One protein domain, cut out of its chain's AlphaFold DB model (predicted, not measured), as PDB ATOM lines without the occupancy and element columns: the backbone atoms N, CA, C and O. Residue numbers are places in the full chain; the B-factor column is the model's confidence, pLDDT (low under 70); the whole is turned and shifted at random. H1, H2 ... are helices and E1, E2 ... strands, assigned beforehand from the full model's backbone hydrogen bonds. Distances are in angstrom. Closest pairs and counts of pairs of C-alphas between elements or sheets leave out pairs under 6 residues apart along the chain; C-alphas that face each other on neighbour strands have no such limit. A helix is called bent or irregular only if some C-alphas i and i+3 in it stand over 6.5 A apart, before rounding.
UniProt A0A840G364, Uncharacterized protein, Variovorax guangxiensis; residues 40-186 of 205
ATOM      1  N   LEU A  40      58.575  46.719  52.043       76.69
ATOM      2  CA  LEU A  40      57.848  45.924  51.050       76.69
ATOM      3  C   LEU A  40      58.755  45.513  49.881       76.69
ATOM      4  O   LEU A  40      58.734  44.356  49.458       76.69
ATOM      5  N   GLN A  41      59.570  46.443  49.379       76.50
ATOM      6  CA  GLN A  41      60.512  46.177  48.296       76.50
ATOM      7  C   GLN A  41      61.574  45.150  48.710       76.50
ATOM      8  O   GLN A  41      61.844  44.212  47.957       76.50
ATOM      9  N   GLU A  42      62.142  45.279  49.910       76.06
ATOM     10  CA  GLU A  42      63.107  44.308  50.434       76.06
ATOM     11  C   GLU A  42      62.460  42.944  50.689       76.06
ATOM     12  O   GLU A  42      63.027  41.913  50.329       76.06
ATOM     13  N   HIS A  43      61.230  42.901  51.208       78.44
ATOM     14  CA  HIS A  43      60.499  41.646  51.375       78.44
ATOM     15  C   HIS A  43      60.284  40.925  50.037       78.44
ATOM     16  O   HIS A  43      60.531  39.722  49.933       78.44
ATOM     17  N   GLN A  44      59.886  41.653  48.991       77.31
ATOM     18  CA  GLN A  44      59.732  41.102  47.643       77.31
ATOM     19  C   GLN A  44      61.066  40.606  47.068       77.31
ATOM     20  O   GLN A  44      61.109  39.523  46.486       77.31
ATOM     21  N   ARG A  45      62.167  41.343  47.276       71.06
ATOM     22  CA  ARG A  45      63.522  40.914  46.886       71.06
ATOM     23  C   ARG A  45      63.927  39.617  47.581       71.06
ATOM     24  O   ARG A  45      64.404  38.693  46.926       71.06
ATOM     25  N   HIS A  46      63.704  39.517  48.890       71.56
ATOM     26  CA  HIS A  46      64.000  38.307  49.654       71.56
ATOM     27  C   HIS A  46      63.119  37.125  49.243       71.56
ATOM     28  O   HIS A  46      63.623  36.011  49.107       71.56
ATOM     29  N   ALA A  47      61.828  37.356  48.996       70.12
ATOM     30  CA  ALA A  47      60.910  36.326  48.521       70.12
ATOM     31  C   ALA A  47      61.312  35.801  47.133       70.12
ATOM     32  O   ALA A  47      61.338  34.586  46.934       70.12
ATOM     33  N   ALA A  48      61.691  36.690  46.208       68.06
ATOM     34  CA  ALA A  48      62.210  36.311  44.895       68.06
ATOM     35  C   ALA A  48      63.496  35.484  45.024       68.06
ATOM     36  O   ALA A  48      63.581  34.386  44.482       68.06
ATOM     37  N   ARG A  49      64.444  35.939  45.852       69.62
ATOM     38  CA  ARG A  49      65.695  35.213  46.113       69.62
ATOM     39  C   ARG A  49      65.455  33.820  46.700       69.62
ATOM     40  O   ARG A  49      66.124  32.867  46.317       69.62
ATOM     41  N   LEU A  50      64.499  33.682  47.620       71.00
ATOM     42  CA  LEU A  50      64.110  32.386  48.183       71.00
ATOM     43  C   LEU A  50      63.442  31.476  47.146       71.00
ATOM     44  O   LEU A  50      63.671  30.267  47.164       71.00
ATOM     45  N   ALA A  51      62.622  32.031  46.253       66.94
ATOM     46  CA  ALA A  51      62.018  31.276  45.161       66.94
ATOM     47  C   ALA A  51      63.079  30.769  44.170       66.94
ATOM     48  O   ALA A  51      63.032  29.598  43.788       66.94
ATOM     49  N   ASP A  52      64.069  31.598  43.832       64.94
ATOM     50  CA  ASP A  52      65.205  31.217  42.986       64.94
ATOM     51  C   ASP A  52      66.030  30.099  43.638       64.94
ATOM     52  O   ASP A  52      66.282  29.066  43.015       64.94
ATOM     53  N   LEU A  53      66.357  30.238  44.929       65.19
ATOM     54  CA  LEU A  53      67.065  29.203  45.690       65.19
ATOM     55  C   LEU A  53      66.310  27.869  45.692       65.19
ATOM     56  O   LEU A  53      66.920  26.827  45.464       65.19
ATOM     57  N   ARG A  54      64.986  27.878  45.887       67.38
ATOM     58  CA  ARG A  54      64.153  26.661  45.811       67.38
ATOM     59  C   ARG A  54      64.159  26.047  44.409       67.38
ATOM     60  O   ARG A  54      64.300  24.838  44.272       67.38
ATOM     61  N   CYS A  55      64.088  26.877  43.366       65.19
ATOM     62  CA  CYS A  55      64.143  26.424  41.973       65.19
ATOM     63  C   CYS A  55      65.473  25.753  41.598       65.19
ATOM     64  O   CYS A  55      65.508  24.961  40.648       65.19
ATOM     65  N   VAL A  56      66.562  26.108  42.281       66.75
ATOM     66  CA  VAL A  56      67.878  25.475  42.135       66.75
ATOM     67  C   VAL A  56      67.970  24.230  43.021       66.75
ATOM     68  O   VAL A  56      68.366  23.177  42.526       66.75
ATOM     69  N   ALA A  57      67.536  24.309  44.281       65.44
ATOM     70  CA  ALA A  57      67.649  23.235  45.272       65.44
ATOM     71  C   ALA A  57      67.022  21.905  44.816       65.44
ATOM     72  O   ALA A  57      67.660  20.862  44.942       65.44
ATOM     73  N   ASP A  58      65.841  21.937  44.188       67.50
ATOM     74  CA  ASP A  58      65.157  20.730  43.680       67.50
ATOM     75  C   ASP A  58      65.912  20.021  42.535       67.50
ATOM     76  O   ASP A  58      65.599  18.882  42.156       67.50
ATOM     77  N   LYS A  59      66.891  20.712  41.939       70.00
ATOM     78  CA  LYS A  59      67.761  20.183  40.886       70.00
ATOM     79  C   LYS A  59      69.063  19.644  41.458       70.00
ATOM     80  O   LYS A  59      69.549  18.664  40.913       70.00
ATOM     81  N   LEU A  60      69.583  20.212  42.552       71.56
ATOM     82  CA  LEU A  60      70.909  19.887  43.095       71.56
ATOM     83  C   LEU A  60      71.085  18.397  43.422       71.56
ATOM     84  O   LEU A  60      72.093  17.820  43.036       71.56
ATOM     85  N   SER A  61      70.080  17.741  44.011       71.94
ATOM     86  CA  SER A  61      70.169  16.304  44.335       71.94
ATOM     87  C   SER A  61      70.338  15.402  43.106       71.94
ATOM     88  O   SER A  61      70.903  14.317  43.200       71.94
ATOM     89  N   ALA A  62      69.872  15.844  41.934       72.44
ATOM     90  CA  ALA A  62      70.066  15.129  40.675       72.44
ATOM     91  C   ALA A  62      71.423  15.424  40.023       72.44
ATOM     92  O   ALA A  62      71.821  14.714  39.101       72.44
ATOM     93  N   LEU A  63      72.114  16.474  40.472       82.62
ATOM     94  CA  LEU A  63      73.397  16.909  39.928       82.62
ATOM     95  C   LEU A  63      74.578  16.289  40.674       82.62
ATOM     96  O   LEU A  63      75.646  16.206  40.085       82.62
ATOM     97  N   ASP A  64      74.401  15.785  41.898       85.06
ATOM     98  CA  ASP A  64      75.494  15.177  42.675       85.06
ATOM     99  C   ASP A  64      76.209  14.053  41.911       85.06
ATOM    100  O   ASP A  64      77.439  13.998  41.877       85.06
ATOM    101  N   ALA A  65      75.453  13.171  41.250       86.06
ATOM    102  CA  ALA A  65      76.028  12.101  40.435       86.06
ATOM    103  C   ALA A  65      76.775  12.648  39.206       86.06
ATOM    104  O   ALA A  65      77.844  12.147  38.864       86.06
ATOM    105  N   ILE A  66      76.244  13.705  38.584       89.62
ATOM    106  CA  ILE A  66      76.849  14.375  37.425       89.62
ATOM    107  C   ILE A  66      78.163  15.047  37.819       89.62
ATOM    108  O   ILE A  66      79.171  14.876  37.142       89.62
ATOM    109  N   VAL A  67      78.167  15.778  38.937       87.94
ATOM    110  CA  VAL A  67      79.347  16.467  39.464       87.94
ATOM    111  C   VAL A  67      80.428  15.456  39.826       87.94
ATOM    112  O   VAL A  67      81.570  15.632  39.416       87.94
ATOM    113  N   ARG A  68      80.079  14.360  40.514       88.94
ATOM    114  CA  ARG A  68      81.040  13.294  40.842       88.94
ATOM    115  C   ARG A  68      81.633  12.642  39.596       88.94
ATOM    116  O   ARG A  68      82.838  12.414  39.558       88.94
ATOM    117  N   ALA A  69      80.812  12.358  38.584       88.12
ATOM    118  CA  ALA A  69      81.289  11.793  37.324       88.12
ATOM    119  C   ALA A  69      82.225  12.764  36.588       88.12
ATOM    120  O   ALA A  69      83.315  12.375  36.182       88.12
ATOM    121  N   ALA A  70      81.859  14.045  36.499       86.50
ATOM    122  CA  ALA A  70      82.702  15.062  35.876       86.50
ATOM    123  C   ALA A  70      84.029  15.268  36.633       86.50
ATOM    124  O   ALA A  70      85.083  15.411  36.015       86.50
ATOM    125  N   GLN A  71      84.000  15.227  37.969       88.50
ATOM    126  CA  GLN A  71      85.198  15.308  38.811       88.50
ATOM    127  C   GLN A  71      86.108  14.084  38.662       88.50
ATOM    128  O   GLN A  71      87.328  14.237  38.697       88.50
ATOM    129  N   ALA A  72      85.546  12.890  38.447       87.50
ATOM    130  CA  ALA A  72      86.331  11.694  38.132       87.50
ATOM    131  C   ALA A  72      87.087  11.828  36.796       87.50
ATOM    132  O   ALA A  72      88.169  11.268  36.639       87.50
ATOM    133  N   ASP A  73      86.558  12.629  35.870       85.56
ATOM    134  CA  ASP A  73      87.215  13.006  34.618       85.56
ATOM    135  C   ASP A  73      88.137  14.235  34.741       85.56
ATOM    136  O   ASP A  73      88.640  14.727  33.732       85.56
ATOM    137  N   GLY A  74      88.397  14.709  35.964       80.75
ATOM    138  CA  GLY A  74      89.348  15.786  36.252       80.75
ATOM    139  C   GLY A  74      88.750  17.195  36.250       80.75
ATOM    140  O   GLY A  74      89.476  18.160  36.494       80.75
ATOM    141  N   ALA A  75      87.440  17.353  36.016       83.56
ATOM    142  CA  ALA A  75      86.800  18.664  36.063       83.56
ATOM    143  C   ALA A  75      86.590  19.130  37.504       83.56
ATOM    144  O   ALA A  75      85.744  18.614  38.233       83.56
ATOM    145  N   TYR A  76      87.330  20.161  37.906       82.88
ATOM    146  CA  TYR A  76      87.040  20.878  39.140       82.88
ATOM    147  C   TYR A  76      85.812  21.768  38.928       82.88
ATOM    148  O   TYR A  76      85.811  22.623  38.045       82.88
ATOM    149  N   ILE A  77      84.765  21.553  39.720       78.38
ATOM    150  CA  ILE A  77      83.533  22.347  39.698       78.38
ATOM    151  C   ILE A  77      83.417  22.992  41.072       78.38
ATOM    152  O   ILE A  77      83.197  22.288  42.061       78.38
ATOM    153  N   ASP A  78      83.597  24.309  41.135       72.62
ATOM    154  CA  ASP A  78      83.413  25.042  42.380       72.62
ATOM    155  C   ASP A  78      81.917  25.228  42.655       72.62
ATOM    156  O   ASP A  78      81.149  25.657  41.793       72.62
ATOM    157  N   ILE A  79      81.492  24.922  43.881       65.88
ATOM    158  CA  ILE A  79      80.109  25.120  44.321       65.88
ATOM    159  C   ILE A  79      79.739  26.609  44.268       65.88
ATOM    160  O   ILE A  79      78.582  26.937  44.005       65.88
ATOM    161  N   ALA A  80      80.708  27.511  44.460       66.25
ATOM    162  CA  ALA A  80      80.501  28.951  44.324       66.25
ATOM    163  C   ALA A  80      80.078  29.366  42.901       66.25
ATOM    164  O   ALA A  80      79.392  30.379  42.740       66.25
ATOM    165  N   ASP A  81      80.416  28.562  41.890       67.62
ATOM    166  CA  ASP A  81      80.082  28.817  40.488       67.62
ATOM    167  C   ASP A  81      78.736  28.196  40.070       67.62
ATOM    168  O   ASP A  81      78.220  28.486  38.984       67.62
ATOM    169  N   VAL A  82      78.114  27.392  40.944       73.81
ATOM    170  CA  VAL A  82      76.789  26.805  40.713       73.81
ATOM    171  C   VAL A  82      75.719  27.865  40.943       73.81
ATOM    172  O   VAL A  82      75.342  28.197  42.068       73.81
ATOM    173  N   ARG A  83      75.186  28.389  39.843       73.88
ATOM    174  CA  ARG A  83      74.183  29.459  39.861       73.88
ATOM    175  C   ARG A  83      73.032  29.173  38.919       73.88
ATOM    176  O   ARG A  83      73.134  28.360  38.006       73.88
ATOM    177  N   GLN A  84      71.928  29.878  39.114       75.25
ATOM    178  CA  GLN A  84      70.864  29.894  38.122       75.25
ATOM    179  C   GLN A  84      71.375  30.546  36.833       75.25
ATOM    180  O   GLN A  84      72.020  31.594  36.868       75.25
ATOM    181  N   SER A  85      71.073  29.923  35.700       75.00
ATOM    182  CA  SER A  85      71.300  30.531  34.398       75.00
ATOM    183  C   SER A  85      70.441  31.784  34.245       75.00
ATOM    184  O   SER A  85      69.255  31.804  34.590       75.00
ATOM    185  N   TYR A  86      71.045  32.830  33.688       62.72
ATOM    186  CA  TYR A  86      70.327  34.034  33.283       62.72
ATOM    187  C   TYR A  86      69.493  33.809  32.011       62.72
ATOM    188  O   TYR A  86      68.606  34.611  31.718       62.72
ATOM    189  N   MET A  87      69.733  32.706  31.295       62.25
ATOM    190  CA  MET A  87      68.979  32.299  30.119       62.25
ATOM    191  C   MET A  87      67.736  31.506  30.522       62.25
ATOM    192  O   MET A  87      67.745  30.612  31.371       62.25
ATOM    193  N   SER A  88      66.610  31.887  29.923       58.88
ATOM    194  CA  SER A  88      65.322  31.253  30.152       58.88
ATOM    195  C   SER A  88      64.924  30.422  28.947       58.88
ATOM    196  O   SER A  88      64.583  30.988  27.909       58.88
ATOM    197  N   HIS A  89      64.916  29.101  29.094       61.69
ATOM    198  CA  HIS A  89      64.550  28.197  28.004       61.69
ATOM    199  C   HIS A  89      63.072  27.837  28.078       61.69
ATOM    200  O   HIS A  89      62.480  27.801  29.160       61.69
ATOM    201  N   ARG A  90      62.454  27.611  26.922       55.94
ATOM    202  CA  ARG A  90      61.052  27.210  26.825       55.94
ATOM    203  C   ARG A  90      60.981  25.710  26.596       55.94
ATOM    204  O   ARG A  90      61.679  25.182  25.745       55.94
ATOM    205  N   VAL A  91      60.126  25.031  27.352       52.06
ATOM    206  CA  VAL A  91      59.800  23.626  27.086       52.06
ATOM    207  C   VAL A  91      58.539  23.556  26.241       52.06
ATOM    208  O   VAL A  91      57.476  23.994  26.692       52.06
ATOM    209  N   GLY A  92      58.671  22.976  25.047       50.59
ATOM    210  CA  GLY A  92      57.581  22.732  24.100       50.59
ATOM    211  C   GLY A  92      57.027  23.993  23.422       50.59
ATOM    212  O   GLY A  92      57.272  25.118  23.853       50.59
ATOM    213  N   GLY A  93      56.210  23.798  22.379       49.19
ATOM    214  CA  GLY A  93      55.639  24.879  21.556       49.19
ATOM    215  C   GLY A  93      54.698  25.856  22.284       49.19
ATOM    216  O   GLY A  93      54.406  26.928  21.763       49.19
ATOM    217  N   HIS A  94      54.256  25.530  23.506       47.69
ATOM    218  CA  HIS A  94      53.429  26.400  24.362       47.69
ATOM    219  C   HIS A  94      54.187  26.974  25.583       47.69
ATOM    220  O   HIS A  94      53.612  27.695  26.394       47.69
ATOM    221  N   GLY A  95      55.493  26.700  25.680       52.81
ATOM    222  CA  GLY A  95      56.509  27.512  26.347       52.81
ATOM    223  C   GLY A  95      56.378  27.776  27.846       52.81
ATOM    224  O   GLY A  95      56.289  28.933  28.257       52.81
ATOM    225  N   ARG A  96      56.519  26.745  28.693       57.12
ATOM    226  CA  ARG A  96      56.847  26.972  30.113       57.12
ATOM    227  C   ARG A  96      58.323  27.356  30.235       57.12
ATOM    228  O   ARG A  96      59.186  26.618  29.762       57.12
ATOM    229  N   ARG A  97      58.612  28.493  30.881       64.94
ATOM    230  CA  ARG A  97      59.980  28.915  31.221       64.94
ATOM    231  C   ARG A  97      60.607  27.906  32.182       64.94
ATOM    232  O   ARG A  97      60.046  27.640  33.246       64.94
ATOM    233  N   VAL A  98      61.775  27.387  31.825       65.44
ATOM    234  CA  VAL A  98      62.594  26.526  32.675       65.44
ATOM    235  C   VAL A  98      63.880  27.252  33.028       65.44
ATOM    236  O   VAL A  98      64.608  27.741  32.168       65.44
ATOM    237  N   ASN A  99      64.128  27.338  34.331       72.75
ATOM    238  CA  ASN A  99      65.342  27.917  34.884       72.75
ATOM    239  C   ASN A  99      66.439  26.848  34.850       72.75
ATOM    240  O   ASN A  99      66.300  25.832  35.535       72.75
ATOM    241  N   ALA A 100      67.497  27.040  34.068       79.31
ATOM    242  CA  ALA A 100      68.634  26.124  34.068       79.31
ATOM    243  C   ALA A 100      69.580  26.411  35.245       79.31
ATOM    244  O   ALA A 100      69.621  27.530  35.756       79.31
ATOM    245  N   VAL A 101      70.317  25.397  35.696       85.44
ATOM    246  CA  VAL A 101      71.455  25.559  36.616       85.44
ATOM    247  C   VAL A 101      72.730  25.538  35.791       85.44
ATOM    248  O   VAL A 101      72.904  24.644  34.971       85.44
ATOM    249  N   VAL A 102      73.613  26.507  35.993       86.75
ATOM    250  CA  VAL A 102      74.921  26.541  35.344       86.75
ATOM    251  C   VAL A 102      75.844  25.569  36.066       86.75
ATOM    252  O   VAL A 102      76.072  25.708  37.266       86.75
ATOM    253  N   LEU A 103      76.372  24.599  35.325       86.94
ATOM    254  CA  LEU A 103      77.433  23.701  35.763       86.94
ATOM    255  C   LEU A 103      78.553  23.748  34.738       86.94
ATOM    256  O   LEU A 103      78.384  23.317  33.597       86.94
ATOM    257  N   ARG A 104      79.703  24.285  35.132       84.12
ATOM    258  CA  ARG A 104      80.869  24.415  34.259       84.12
ATOM    259  C   ARG A 104      82.129  24.036  35.037       84.12
ATOM    260  O   ARG A 104      82.166  24.271  36.245       84.12
ATOM    261  N   PRO A 105      83.142  23.458  34.374       78.62
ATOM    262  CA  PRO A 105      84.467  23.348  34.964       78.62
ATOM    263  C   PRO A 105      84.989  24.751  35.292       78.62
ATOM    264  O   PRO A 105      84.788  25.678  34.503       78.62
ATOM    265  N   ALA A 106      85.662  24.911  36.428       72.69
ATOM    266  CA  ALA A 106      86.337  26.155  36.762       72.69
ATOM    267  C   ALA A 106      87.428  26.449  35.725       72.69
ATOM    268  O   ALA A 106      88.167  25.547  35.324       72.69
ATOM    269  N   ASP A 107      87.548  27.714  35.326       66.88
ATOM    270  CA  ASP A 107      88.573  28.170  34.386       66.88
ATOM    271  C   ASP A 107      89.946  28.254  35.064       66.88
ATOM    272  O   ASP A 107      90.432  29.321  35.436       66.88
ATOM    273  N   THR A 108      90.594  27.103  35.236       61.91
ATOM    274  CA  THR A 108      91.993  27.017  35.655       61.91
ATOM    275  C   THR A 108      92.918  26.963  34.435       61.91
ATOM    276  O   THR A 108      92.581  26.423  33.384       61.91
ATOM    277  N   LEU A 109      94.142  27.487  34.546       57.94
ATOM    278  CA  LEU A 109      95.131  27.438  33.451       57.94
ATOM    279  C   LEU A 109      95.391  26.011  32.921       57.94
ATOM    280  O   LEU A 109      95.757  25.845  31.757       57.94
ATOM    281  N   SER A 110      95.191  24.986  33.756       57.97
ATOM    282  CA  SER A 110      95.307  23.577  33.379       57.97
ATOM    283  C   SER A 110      94.097  23.060  32.595       57.97
ATOM    284  O   SER A 110      94.288  22.313  31.636       57.97
ATOM    285  N   CYS A 111      92.868  23.482  32.919       59.09
ATOM    286  CA  CYS A 111      91.663  22.987  32.245       59.09
ATOM    287  C   CYS A 111      91.585  23.441  30.779       59.09
ATOM    288  O   CYS A 111      91.029  22.734  29.943       59.09
ATOM    289  N   TRP A 112      92.203  24.576  30.432       61.72
ATOM    290  CA  TRP A 112      92.240  25.105  29.063       61.72
ATOM    291  C   TRP A 112      92.943  24.187  28.057       61.72
ATOM    292  O   TRP A 112      92.662  24.268  26.862       61.72
ATOM    293  N   ARG A 113      93.833  23.304  28.522       65.81
ATOM    294  CA  ARG A 113      94.645  22.446  27.647       65.81
ATOM    295  C   ARG A 113      94.086  21.042  27.458       65.81
ATOM    296  O   ARG A 113      94.600  20.315  26.615       65.81
ATOM    297  N   GLU A 114      93.052  20.662  28.206       80.69
ATOM    298  CA  GLU A 114      92.554  19.290  28.219       80.69
ATOM    299  C   GLU A 114      91.081  19.216  27.785       80.69
ATOM    300  O   GLU A 114      90.180  19.508  28.577       80.69
ATOM    301  N   PRO A 115      90.806  18.808  26.529       81.81
ATOM    302  CA  PRO A 115      89.443  18.693  26.010       81.81
ATOM    303  C   PRO A 115      88.552  17.773  26.847       81.81
ATOM    304  O   PRO A 115      87.365  18.048  27.009       81.81
ATOM    305  N   LYS A 116      89.124  16.707  27.425       84.88
ATOM    306  CA  LYS A 116      88.401  15.772  28.293       84.88
ATOM    307  C   LYS A 116      87.785  16.495  29.496       84.88
ATOM    308  O   LYS A 116      86.585  16.384  29.728       84.88
ATOM    309  N   THR A 117      88.586  17.304  30.182       85.44
ATOM    310  CA  THR A 117      88.187  18.100  31.348       85.44
ATOM    311  C   THR A 117      87.147  19.160  30.984       85.44
ATOM    312  O   THR A 117      86.186  19.375  31.720       85.44
ATOM    313  N   GLN A 118      87.291  19.792  29.816       84.56
ATOM    314  CA  GLN A 118      86.336  20.804  29.346       84.56
ATOM    315  C   GLN A 118      84.978  20.220  28.959       84.56
ATOM    316  O   GLN A 118      83.957  20.872  29.154       84.56
ATOM    317  N   ASN A 119      84.960  18.992  28.447       90.75
ATOM    318  CA  ASN A 119      83.742  18.310  28.022       90.75
ATOM    319  C   ASN A 119      83.128  17.433  29.128       90.75
ATOM    320  O   ASN A 119      82.047  16.882  28.934       90.75
ATOM    321  N   ALA A 120      83.783  17.298  30.287       90.69
ATOM    322  CA  ALA A 120      83.421  16.343  31.336       90.69
ATOM    323  C   ALA A 120      81.970  16.487  31.825       90.69
ATOM    324  O   ALA A 120      81.271  15.491  31.996       90.69
ATOM    325  N   VAL A 121      81.484  17.721  32.000       90.94
ATOM    326  CA  VAL A 121      80.095  17.964  32.424       90.94
ATOM    327  C   VAL A 121      79.106  17.533  31.339       90.94
ATOM    328  O   VAL A 121      78.120  16.864  31.643       90.94
ATOM    329  N   ALA A 122      79.378  17.862  30.074       92.88
ATOM    330  CA  ALA A 122      78.538  17.466  28.947       92.88
ATOM    331  C   ALA A 122      78.520  15.933  28.763       92.88
ATOM    332  O   ALA A 122      77.453  15.348  28.582       92.88
ATOM    333  N   ASN A 123      79.676  15.275  28.911       93.62
ATOM    334  CA  ASN A 123      79.803  13.815  28.902       93.62
ATOM    335  C   ASN A 123      78.999  13.162  30.030       93.62
ATOM    336  O   ASN A 123      78.233  12.233  29.781       93.62
ATOM    337  N   ALA A 124      79.138  13.664  31.259       92.69
ATOM    338  CA  ALA A 124      78.420  13.142  32.416       92.69
ATOM    339  C   ALA A 124      76.897  13.291  32.259       92.69
ATOM    340  O   ALA A 124      76.147  12.372  32.586       92.69
ATOM    341  N   LEU A 125      76.435  14.422  31.717       93.25
ATOM    342  CA  LEU A 125      75.019  14.662  31.431       93.25
ATOM    343  C   LEU A 125      74.484  13.708  30.355       93.25
ATOM    344  O   LEU A 125      73.437  13.093  30.570       93.25
ATOM    345  N   LEU A 126      75.204  13.535  29.239       92.94
ATOM    346  CA  LEU A 126      74.822  12.572  28.199       92.94
ATOM    347  C   LEU A 126      74.776  11.138  28.735       92.94
ATOM    348  O   LEU A 126      73.786  10.440  28.519       92.94
ATOM    349  N   ALA A 127      75.804  10.710  29.472       92.12
ATOM    350  CA  ALA A 127      75.877   9.369  30.052       92.12
ATOM    351  C   ALA A 127      74.730   9.100  31.042       92.12
ATOM    352  O   ALA A 127      74.228   7.982  31.132       92.12
ATOM    353  N   ALA A 128      74.271  10.135  31.749       90.50
ATOM    354  CA  ALA A 128      73.115  10.071  32.636       90.50
ATOM    355  C   ALA A 128      71.757  10.198  31.911       90.50
ATOM    356  O   ALA A 128      70.721  10.298  32.569       90.50
ATOM    357  N   GLY A 129      71.735  10.221  30.575       90.00
ATOM    358  CA  GLY A 129      70.513  10.252  29.769       90.00
ATOM    359  C   GLY A 129      69.842  11.624  29.670       90.00
ATOM    360  O   GLY A 129      68.666  11.711  29.302       90.00
ATOM    361  N   TRP A 130      70.551  12.708  29.997       91.12
ATOM    362  CA  TRP A 130      70.045  14.059  29.773       91.12
ATOM    363  C   TRP A 130      70.097  14.392  28.284       91.12
ATOM    364  O   TRP A 130      71.056  14.067  27.589       91.12
ATOM    365  N   ARG A 131      69.063  15.072  27.790       89.75
ATOM    366  CA  ARG A 131      68.932  15.399  26.365       89.75
ATOM    367  C   ARG A 131      69.369  16.825  26.097       89.75
ATOM    368  O   ARG A 131      68.957  17.725  26.826       89.75
ATOM    369  N   VAL A 132      70.131  17.040  25.032       90.06
ATOM    370  CA  VAL A 132      70.451  18.388  24.552       90.06
ATOM    371  C   VAL A 132      69.197  18.984  23.913       90.06
ATOM    372  O   VAL A 132      68.634  18.406  22.985       90.06
ATOM    373  N   VAL A 133      68.742  20.126  24.421       87.50
ATOM    374  CA  VAL A 133      67.556  20.830  23.894       87.50
ATOM    375  C   VAL A 133      67.908  22.124  23.186       87.50
ATOM    376  O   VAL A 133      67.137  22.578  22.346       87.50
ATOM    377  N   ASN A 134      69.053  22.715  23.524       87.69
ATOM    378  CA  ASN A 134      69.508  23.941  22.899       87.69
ATOM    379  C   ASN A 134      71.037  23.977  22.824       87.69
ATOM    380  O   ASN A 134      71.718  23.557  23.765       87.69
ATOM    381  N   VAL A 135      71.541  24.470  21.699       88.31
ATOM    382  CA  VAL A 135      72.960  24.672  21.421       88.31
ATOM    383  C   VAL A 135      73.170  26.121  20.993       88.31
ATOM    384  O   VAL A 135      72.541  26.591  20.048       88.31
ATOM    385  N   GLU A 136      74.087  26.820  21.650       87.06
ATOM    386  CA  GLU A 136      74.549  28.142  21.238       87.06
ATOM    387  C   GLU A 136      76.047  28.082  20.937       87.06
ATOM    388  O   GLU A 136      76.913  28.191  21.807       87.06
ATOM    389  N   ALA A 137      76.330  27.871  19.657       78.62
ATOM    390  CA  ALA A 137      77.652  27.855  19.081       78.62
ATOM    391  C   ALA A 137      78.236  29.268  19.098       78.62
ATOM    392  O   ALA A 137      77.670  30.219  18.544       78.62
ATOM    393  N   ALA A 138      79.396  29.403  19.721       75.31
ATOM    394  CA  ALA A 138      80.144  30.634  19.742       75.31
ATOM    395  C   ALA A 138      80.676  30.973  18.337       75.31
ATOM    396  O   ALA A 138      80.801  30.123  17.455       75.31
ATOM    397  N   ARG A 139      80.989  32.248  18.093       68.19
ATOM    398  CA  ARG A 139      81.451  32.704  16.767       68.19
ATOM    399  C   ARG A 139      82.907  32.342  16.460       68.19
ATOM    400  O   ARG A 139      83.350  32.557  15.339       68.19
ATOM    401  N   SER A 140      83.655  31.872  17.452       64.31
ATOM    402  CA  SER A 140      85.078  31.568  17.346       64.31
ATOM    403  C   SER A 140      85.359  30.188  17.925       64.31
ATOM    404  O   SER A 140      84.825  29.846  18.977       64.31
ATOM    405  N   ASP A 141      86.269  29.453  17.289       58.22
ATOM    406  CA  ASP A 141      86.740  28.143  17.757       58.22
ATOM    407  C   ASP A 141      87.539  28.223  19.070       58.22
ATOM    408  O   ASP A 141      87.801  27.212  19.715       58.22
ATOM    409  N   ILE A 142      87.931  29.436  19.480       58.31
ATOM    410  CA  ILE A 142      88.655  29.695  20.732       58.31
ATOM    411  C   ILE A 142      87.685  29.775  21.922       58.31
ATOM    412  O   ILE A 142      88.067  29.537  23.068       58.31
ATOM    413  N   SER A 143      86.421  30.117  21.668       67.50
ATOM    414  CA  SER A 143      85.377  30.206  22.687       67.50
ATOM    415  C   SER A 143      84.578  28.913  22.774       67.50
ATOM    416  O   SER A 143      84.227  28.323  21.757       67.50
ATOM    417  N   ARG A 144      84.258  28.501  24.003       82.50
ATOM    418  CA  ARG A 144      83.433  27.318  24.255       82.50
ATOM    419  C   ARG A 144      81.991  27.570  23.852       82.50
ATOM    420  O   ARG A 144      81.443  28.643  24.116       82.50
ATOM    421  N   ASP A 145      81.382  26.547  23.283       87.44
ATOM    422  CA  ASP A 145      79.971  26.565  22.942       87.44
ATOM    423  C   ASP A 145      79.138  26.311  24.189       87.44
ATOM    424  O   ASP A 145      79.572  25.610  25.108       87.44
ATOM    425  N   VAL A 146      77.944  26.895  24.231       88.75
ATOM    426  CA  VAL A 146      77.015  26.741  25.349       88.75
ATOM    427  C   VAL A 146      75.968  25.701  24.979       88.75
ATOM    428  O   VAL A 146      75.406  25.711  23.885       88.75
ATOM    429  N   LEU A 147      75.689  24.799  25.913       89.81
ATOM    430  CA  LEU A 147      74.696  23.745  25.761       89.81
ATOM    431  C   LEU A 147      73.688  23.812  26.892       89.81
ATOM    432  O   LEU A 147      74.067  23.998  28.052       89.81
ATOM    433  N   ILE A 148      72.424  23.555  26.570       89.62
ATOM    434  CA  ILE A 148      71.397  23.285  27.572       89.62
ATOM    435  C   ILE A 148      70.918  21.849  27.452       89.62
ATOM    436  O   ILE A 148      70.393  21.413  26.427       89.62
ATOM    437  N   PHE A 149      71.060  21.144  28.566       90.31
ATOM    438  CA  PHE A 149      70.566  19.801  28.782       90.31
ATOM    439  C   PHE A 149      69.275  19.830  29.580       90.31
ATOM    440  O   PHE A 149      69.114  20.635  30.498       90.31
ATOM    441  N   MET A 150      68.379  18.897  29.284       87.69
ATOM    442  CA  MET A 150      67.149  18.695  30.027       87.69
ATOM    443  C   MET A 150      66.907  17.234  30.380       87.69
ATOM    444  O   MET A 150      67.134  16.325  29.583       87.69
ATOM    445  N   HIS A 151      66.365  17.034  31.578       86.00
ATOM    446  CA  HIS A 151      65.844  15.757  32.041       86.00
ATOM    447  C   HIS A 151      64.528  15.999  32.793       86.00
ATOM    448  O   HIS A 151      64.503  16.475  33.935       86.00
ATOM    449  N   GLY A 152      63.406  15.722  32.124       80.44
ATOM    450  CA  GLY A 152      62.081  16.126  32.596       80.44
ATOM    451  C   GLY A 152      61.967  17.651  32.703       80.44
ATOM    452  O   GLY A 152      62.194  18.365  31.734       80.44
ATOM    453  N   MET A 153      61.640  18.158  33.896       77.12
ATOM    454  CA  MET A 153      61.512  19.601  34.176       77.12
ATOM    455  C   MET A 153      62.816  20.264  34.650       77.12
ATOM    456  O   MET A 153      62.826  21.448  35.002       77.12
ATOM    457  N   ARG A 154      63.914  19.506  34.715       81.81
ATOM    458  CA  ARG A 154      65.223  19.997  35.153       81.81
ATOM    459  C   ARG A 154      66.035  20.404  33.931       81.81
ATOM    460  O   ARG A 154      66.033  19.677  32.944       81.81
ATOM    461  N   ALA A 155      66.729  21.534  34.022       85.56
ATOM    462  CA  ALA A 155      67.631  22.003  32.981       85.56
ATOM    463  C   ALA A 155      68.999  22.351  33.571       85.56
ATOM    464  O   ALA A 155      69.076  22.894  34.679       85.56
ATOM    465  N   VAL A 156      70.050  22.044  32.818       88.69
ATOM    466  CA  VAL A 156      71.443  22.357  33.139       88.69
ATOM    467  C   VAL A 156      72.059  23.058  31.945       88.69
ATOM    468  O   VAL A 156      71.945  22.578  30.824       88.69
ATOM    469  N   GLU A 157      72.706  24.185  32.197       90.31
ATOM    470  CA  GLU A 157      73.524  24.880  31.218       90.31
ATOM    471  C   GLU A 157      74.991  24.542  31.473       90.31
ATOM    472  O   GLU A 157      75.477  24.647  32.601       90.31
ATOM    473  N   THR A 158      75.706  24.164  30.426       90.56
ATOM    474  CA  THR A 158      77.139  23.892  30.493       90.56
ATOM    475  C   THR A 158      77.848  24.429  29.256       90.56
ATOM    476  O   THR A 158      77.227  25.038  28.385       90.56
ATOM    477  N   THR A 159      79.159  24.240  29.202       89.38
ATOM    478  CA  THR A 159      79.992  24.616  28.062       89.38
ATOM    479  C   THR A 159      80.836  23.440  27.615       89.38
ATOM    480  O   THR A 159      81.298  22.682  28.464       89.38
ATOM    481  N   CYS A 160      81.093  23.328  26.317       88.81
ATOM    482  CA  CYS A 160      81.968  22.305  25.752       88.81
ATOM    483  C   CYS A 160      82.807  22.867  24.597       88.81
ATOM    484  O   CYS A 160      82.601  23.987  24.126       88.81
ATOM    485  N   MET A 161      83.756  22.065  24.127       88.12
ATOM    486  CA  MET A 161      84.489  22.342  22.896       88.12
ATOM    487  C   MET A 161      83.599  22.152  21.661       88.12
ATOM    488  O   MET A 161      82.724  21.285  21.654       88.12
ATOM    489  N   ARG A 162      83.902  22.878  20.577       86.94
ATOM    490  CA  ARG A 162      83.218  22.742  19.276       86.94
ATOM    491  C   ARG A 162      83.223  21.314  18.745       86.94
ATOM    492  O   ARG A 162      82.188  20.829  18.299       86.94
ATOM    493  N   GLN A 163      84.367  20.635  18.837       86.56
ATOM    494  CA  GLN A 163      84.506  19.258  18.357       86.56
ATOM    495  C   GLN A 163      83.508  18.311  19.031       86.56
ATOM    496  O   GLN A 163      82.908  17.481  18.365       86.56
ATOM    497  N   TRP A 164      83.241  18.505  20.324       91.00
ATOM    498  CA  TRP A 164      82.288  17.674  21.055       91.00
ATOM    499  C   TRP A 164      80.872  17.763  20.476       91.00
ATOM    500  O   TRP A 164      80.166  16.764  20.411       91.00
ATOM    501  N   ILE A 165      80.451  18.954  20.035       89.31
ATOM    502  CA  ILE A 165      79.135  19.142  19.409       89.31
ATOM    503  C   ILE A 165      79.066  18.401  18.081       89.31
ATOM    504  O   ILE A 165      78.046  17.787  17.794       89.31
ATOM    505  N   ILE A 166      80.137  18.459  17.288       88.50
ATOM    506  CA  ILE A 166      80.222  17.747  16.010       88.50
ATOM    507  C   ILE A 166      80.086  16.240  16.261       88.50
ATOM    508  O   ILE A 166      79.190  15.615  15.698       88.50
ATOM    509  N   ASP A 167      80.859  15.699  17.202       89.81
ATOM    510  CA  ASP A 167      80.808  14.281  17.573       89.81
ATOM    511  C   ASP A 167      79.407  13.878  18.090       89.81
ATOM    512  O   ASP A 167      78.873  12.823  17.750       89.81
ATOM    513  N   ALA A 168      78.762  14.740  18.885       90.12
ATOM    514  CA  ALA A 168      77.416  14.504  19.407       90.12
ATOM    515  C   ALA A 168      76.321  14.573  18.324       90.12
ATOM    516  O   ALA A 168      75.295  13.899  18.452       90.12
ATOM    517  N   ILE A 169      76.514  15.369  17.267       89.62
ATOM    518  CA  ILE A 169      75.640  15.391  16.086       89.62
ATOM    519  C   ILE A 169      75.798  14.087  15.302       89.62
ATOM    520  O   ILE A 169      74.797  13.455  14.970       89.62
ATOM    521  N   GLU A 170      77.036  13.655  15.052       90.25
ATOM    522  CA  GLU A 170      77.329  12.403  14.338       90.25
ATOM    523  C   GLU A 170      76.775  11.178  15.076       90.25
ATOM    524  O   GLU A 170      76.210  10.276  14.458       90.25
ATOM    525  N   ALA A 171      76.845  11.183  16.409       89.38
ATOM    526  CA  ALA A 171      76.251  10.157  17.263       89.38
ATOM    527  C   ALA A 171      74.711  10.247  17.383       89.38
ATOM    528  O   ALA A 171      74.088   9.386  18.007       89.38
ATOM    529  N   GLY A 172      74.076  11.277  16.813       88.19
ATOM    530  CA  GLY A 172      72.621  11.462  16.828       88.19
ATOM    531  C   GLY A 172      72.042  11.977  18.153       88.19
ATOM    532  O   GLY A 172      70.831  11.903  18.364       88.19
ATOM    533  N   HIS A 173      72.872  12.504  19.058       87.94
ATOM    534  CA  HIS A 173      72.422  13.122  20.312       87.94
ATOM    535  C   HIS A 173      71.891  14.547  20.118       87.94
ATOM    536  O   HIS A 173      71.065  15.015  20.905       87.94
ATOM    537  N   ILE A 174      72.359  15.226  19.071       88.44
ATOM    538  CA  ILE A 174      71.902  16.545  18.634       88.44
ATOM    539  C   ILE A 174      71.302  16.380  17.239       88.44
ATOM    540  O   ILE A 174      71.889  15.738  16.373       88.44
ATOM    541  N   THR A 175      70.120  16.949  17.019       84.50
ATOM    542  CA  THR A 175      69.365  16.776  15.769       84.50
ATOM    543  C   THR A 175      68.919  18.126  15.222       84.50
ATOM    544  O   THR A 175      68.985  19.127  15.926       84.50
ATOM    545  N   ALA A 176      68.381  18.162  14.000       77.12
ATOM    546  CA  ALA A 176      67.800  19.380  13.424       77.12
ATOM    547  C   ALA A 176      66.610  19.951  14.231       77.12
ATOM    548  O   ALA A 176      66.213  21.091  14.017       77.12
ATOM    549  N   ALA A 177      66.025  19.166  15.144       79.94
ATOM    550  CA  ALA A 177      64.991  19.631  16.067       79.94
ATOM    551  C   ALA A 177      65.564  20.285  17.338       79.94
ATOM    552  O   ALA A 177      64.807  20.851  18.125       79.94
ATOM    553  N   THR A 178      66.873  20.181  17.574       84.25
ATOM    554  CA  THR A 178      67.541  20.847  18.692       84.25
ATOM    555  C   THR A 178      67.610  22.344  18.395       84.25
ATOM    556  O   THR A 178      68.136  22.758  17.368       84.25
ATOM    557  N   GLU A 179      67.051  23.166  19.283       80.62
ATOM    558  CA  GLU A 179      66.957  24.609  19.060       80.62
ATOM    559  C   GLU A 179      68.324  25.303  19.202       80.62
ATOM    560  O   GLU A 179      69.242  24.800  19.849       80.62
ATOM    561  N   GLY A 180      68.441  26.512  18.655       78.00
ATOM    562  CA  GLY A 180      69.612  27.371  18.832       78.00
ATOM    563  C   GLY A 180      70.515  27.445  17.604       78.00
ATOM    564  O   GLY A 180      70.135  27.069  16.498       78.00
ATOM    565  N   ARG A 181      71.701  28.024  17.788       74.62
ATOM    566  CA  ARG A 181      72.713  28.173  16.742       74.62
ATOM    567  C   ARG A 181      73.691  27.022  16.892       74.62
ATOM    568  O   ARG A 181      74.496  27.050  17.809       74.62
ATOM    569  N   HIS A 182      73.658  26.028  16.015       78.94
ATOM    570  CA  HIS A 182      74.647  24.949  16.024       78.94
ATOM    571  C   HIS A 182      75.390  24.866  14.684       78.94
ATOM    572  O   HIS A 182      74.819  25.222  13.651       78.94
ATOM    573  N   PRO A 183      76.652  24.392  14.668       71.75
ATOM    574  CA  PRO A 183      77.500  24.399  13.472       71.75
ATOM    575  C   PRO A 183      76.875  23.692  12.262       71.75
ATOM    576  O   PRO A 183      77.067  24.138  11.141       71.75
ATOM    577  N   ALA A 184      76.080  22.636  12.470       69.62
ATOM    578  CA  ALA A 184      75.410  21.946  11.363       69.62
ATOM    579  C   ALA A 184      74.260  22.745  10.708       69.62
ATOM    580  O   ALA A 184      73.939  22.490   9.553       69.62
ATOM    581  N   THR A 185      73.640  23.702  11.409       67.44
ATOM    582  CA  THR A 185      72.634  24.623  10.828       67.44
ATOM    583  C   THR A 185      73.229  25.937  10.345       67.44
ATOM    584  O   THR A 185      72.628  26.618   9.519       67.44
ATOM    585  N   ASP A 186      74.400  26.306  10.861       65.94
ATOM    586  CA  ASP A 186      75.118  27.518  10.485       65.94
ATOM    587  C   ASP A 186      75.972  27.212   9.241       65.94
ATOM    588  O   ASP A 186      77.195  27.294   9.259       65.94
TER     589      ASP A 186
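AT A GLANCE: This is residues 40 to 186 of the 205 residues of an uncharacterized protein of Variovorax guangxiensis (UniProt A0A840G364). A strongly twisted six-stranded sheet curls like part of a barrel, with H2 packed over E5 and E4 and H1b beside H2. Residues 40 to 51 of H1 stick out as a free arm. The printed part has 147 residues, three named helices and six named strands, in the order H1 E1 E2 H2 E3 E4 E5 H3 E6; the mixed sheet runs E1 E2 E5 E4 E3 E6, and the class is mixed. It is compact, radius of gyration of the C-alphas 15.7 A, spanning 51 by 37 by 28 A.

IN THESE COORDINATES: Find C-alpha 40 at (57.848, 45.924, 51.050), where H1, residues 40 to 72, begins; by its hydrogen bonds it was assigned as one helix, but it is bent, C-alphas 58 and 61 being 6.7 A apart. Its arms are H1a, residues 40 to 58, 27.2 A, and H1b, residues 61 to 72, 17.9 A. Next find E1, 83 to 91, 20.1 A, E2, 96 to 102, H2, 115 to 127, E3, 131 to 136, E4, 145 to 151, 20.0 A, E5, 154 to 160, H3, 162 to 170, and E6, 179 to 181, ending at C-alpha 181 (72.713, 28.173, 16.742).

HOW THE PARTS SIT: In this folded sheet, bent back on itself, E1 E2 face E4 E3 E6, with E5 as hinge. In the meander E3 E4 E5, antiparallel neighbours in turn, look for N 133 and O 148, 2.9 A, and N 149 and O 156, 2.8 A, within hydrogen-bond range. H2 is on the sheet at a height of 8.7 A. H1b touches H2 with residues 66 to 71 alone, closest C-alphas Ala 70 and Ala 120, 4.8 A. H3 only grazes the sheet. Every O i to N i+4 pair is within hydrogen-bond range in H1a and H3, against 6 of 8 in H1b and 7 of 9 in H2.

THE WHOLE: The printed part has no cut; the E2 to H2 link is long. Confidence is under 70 in 41 residues, among them 86 to 98.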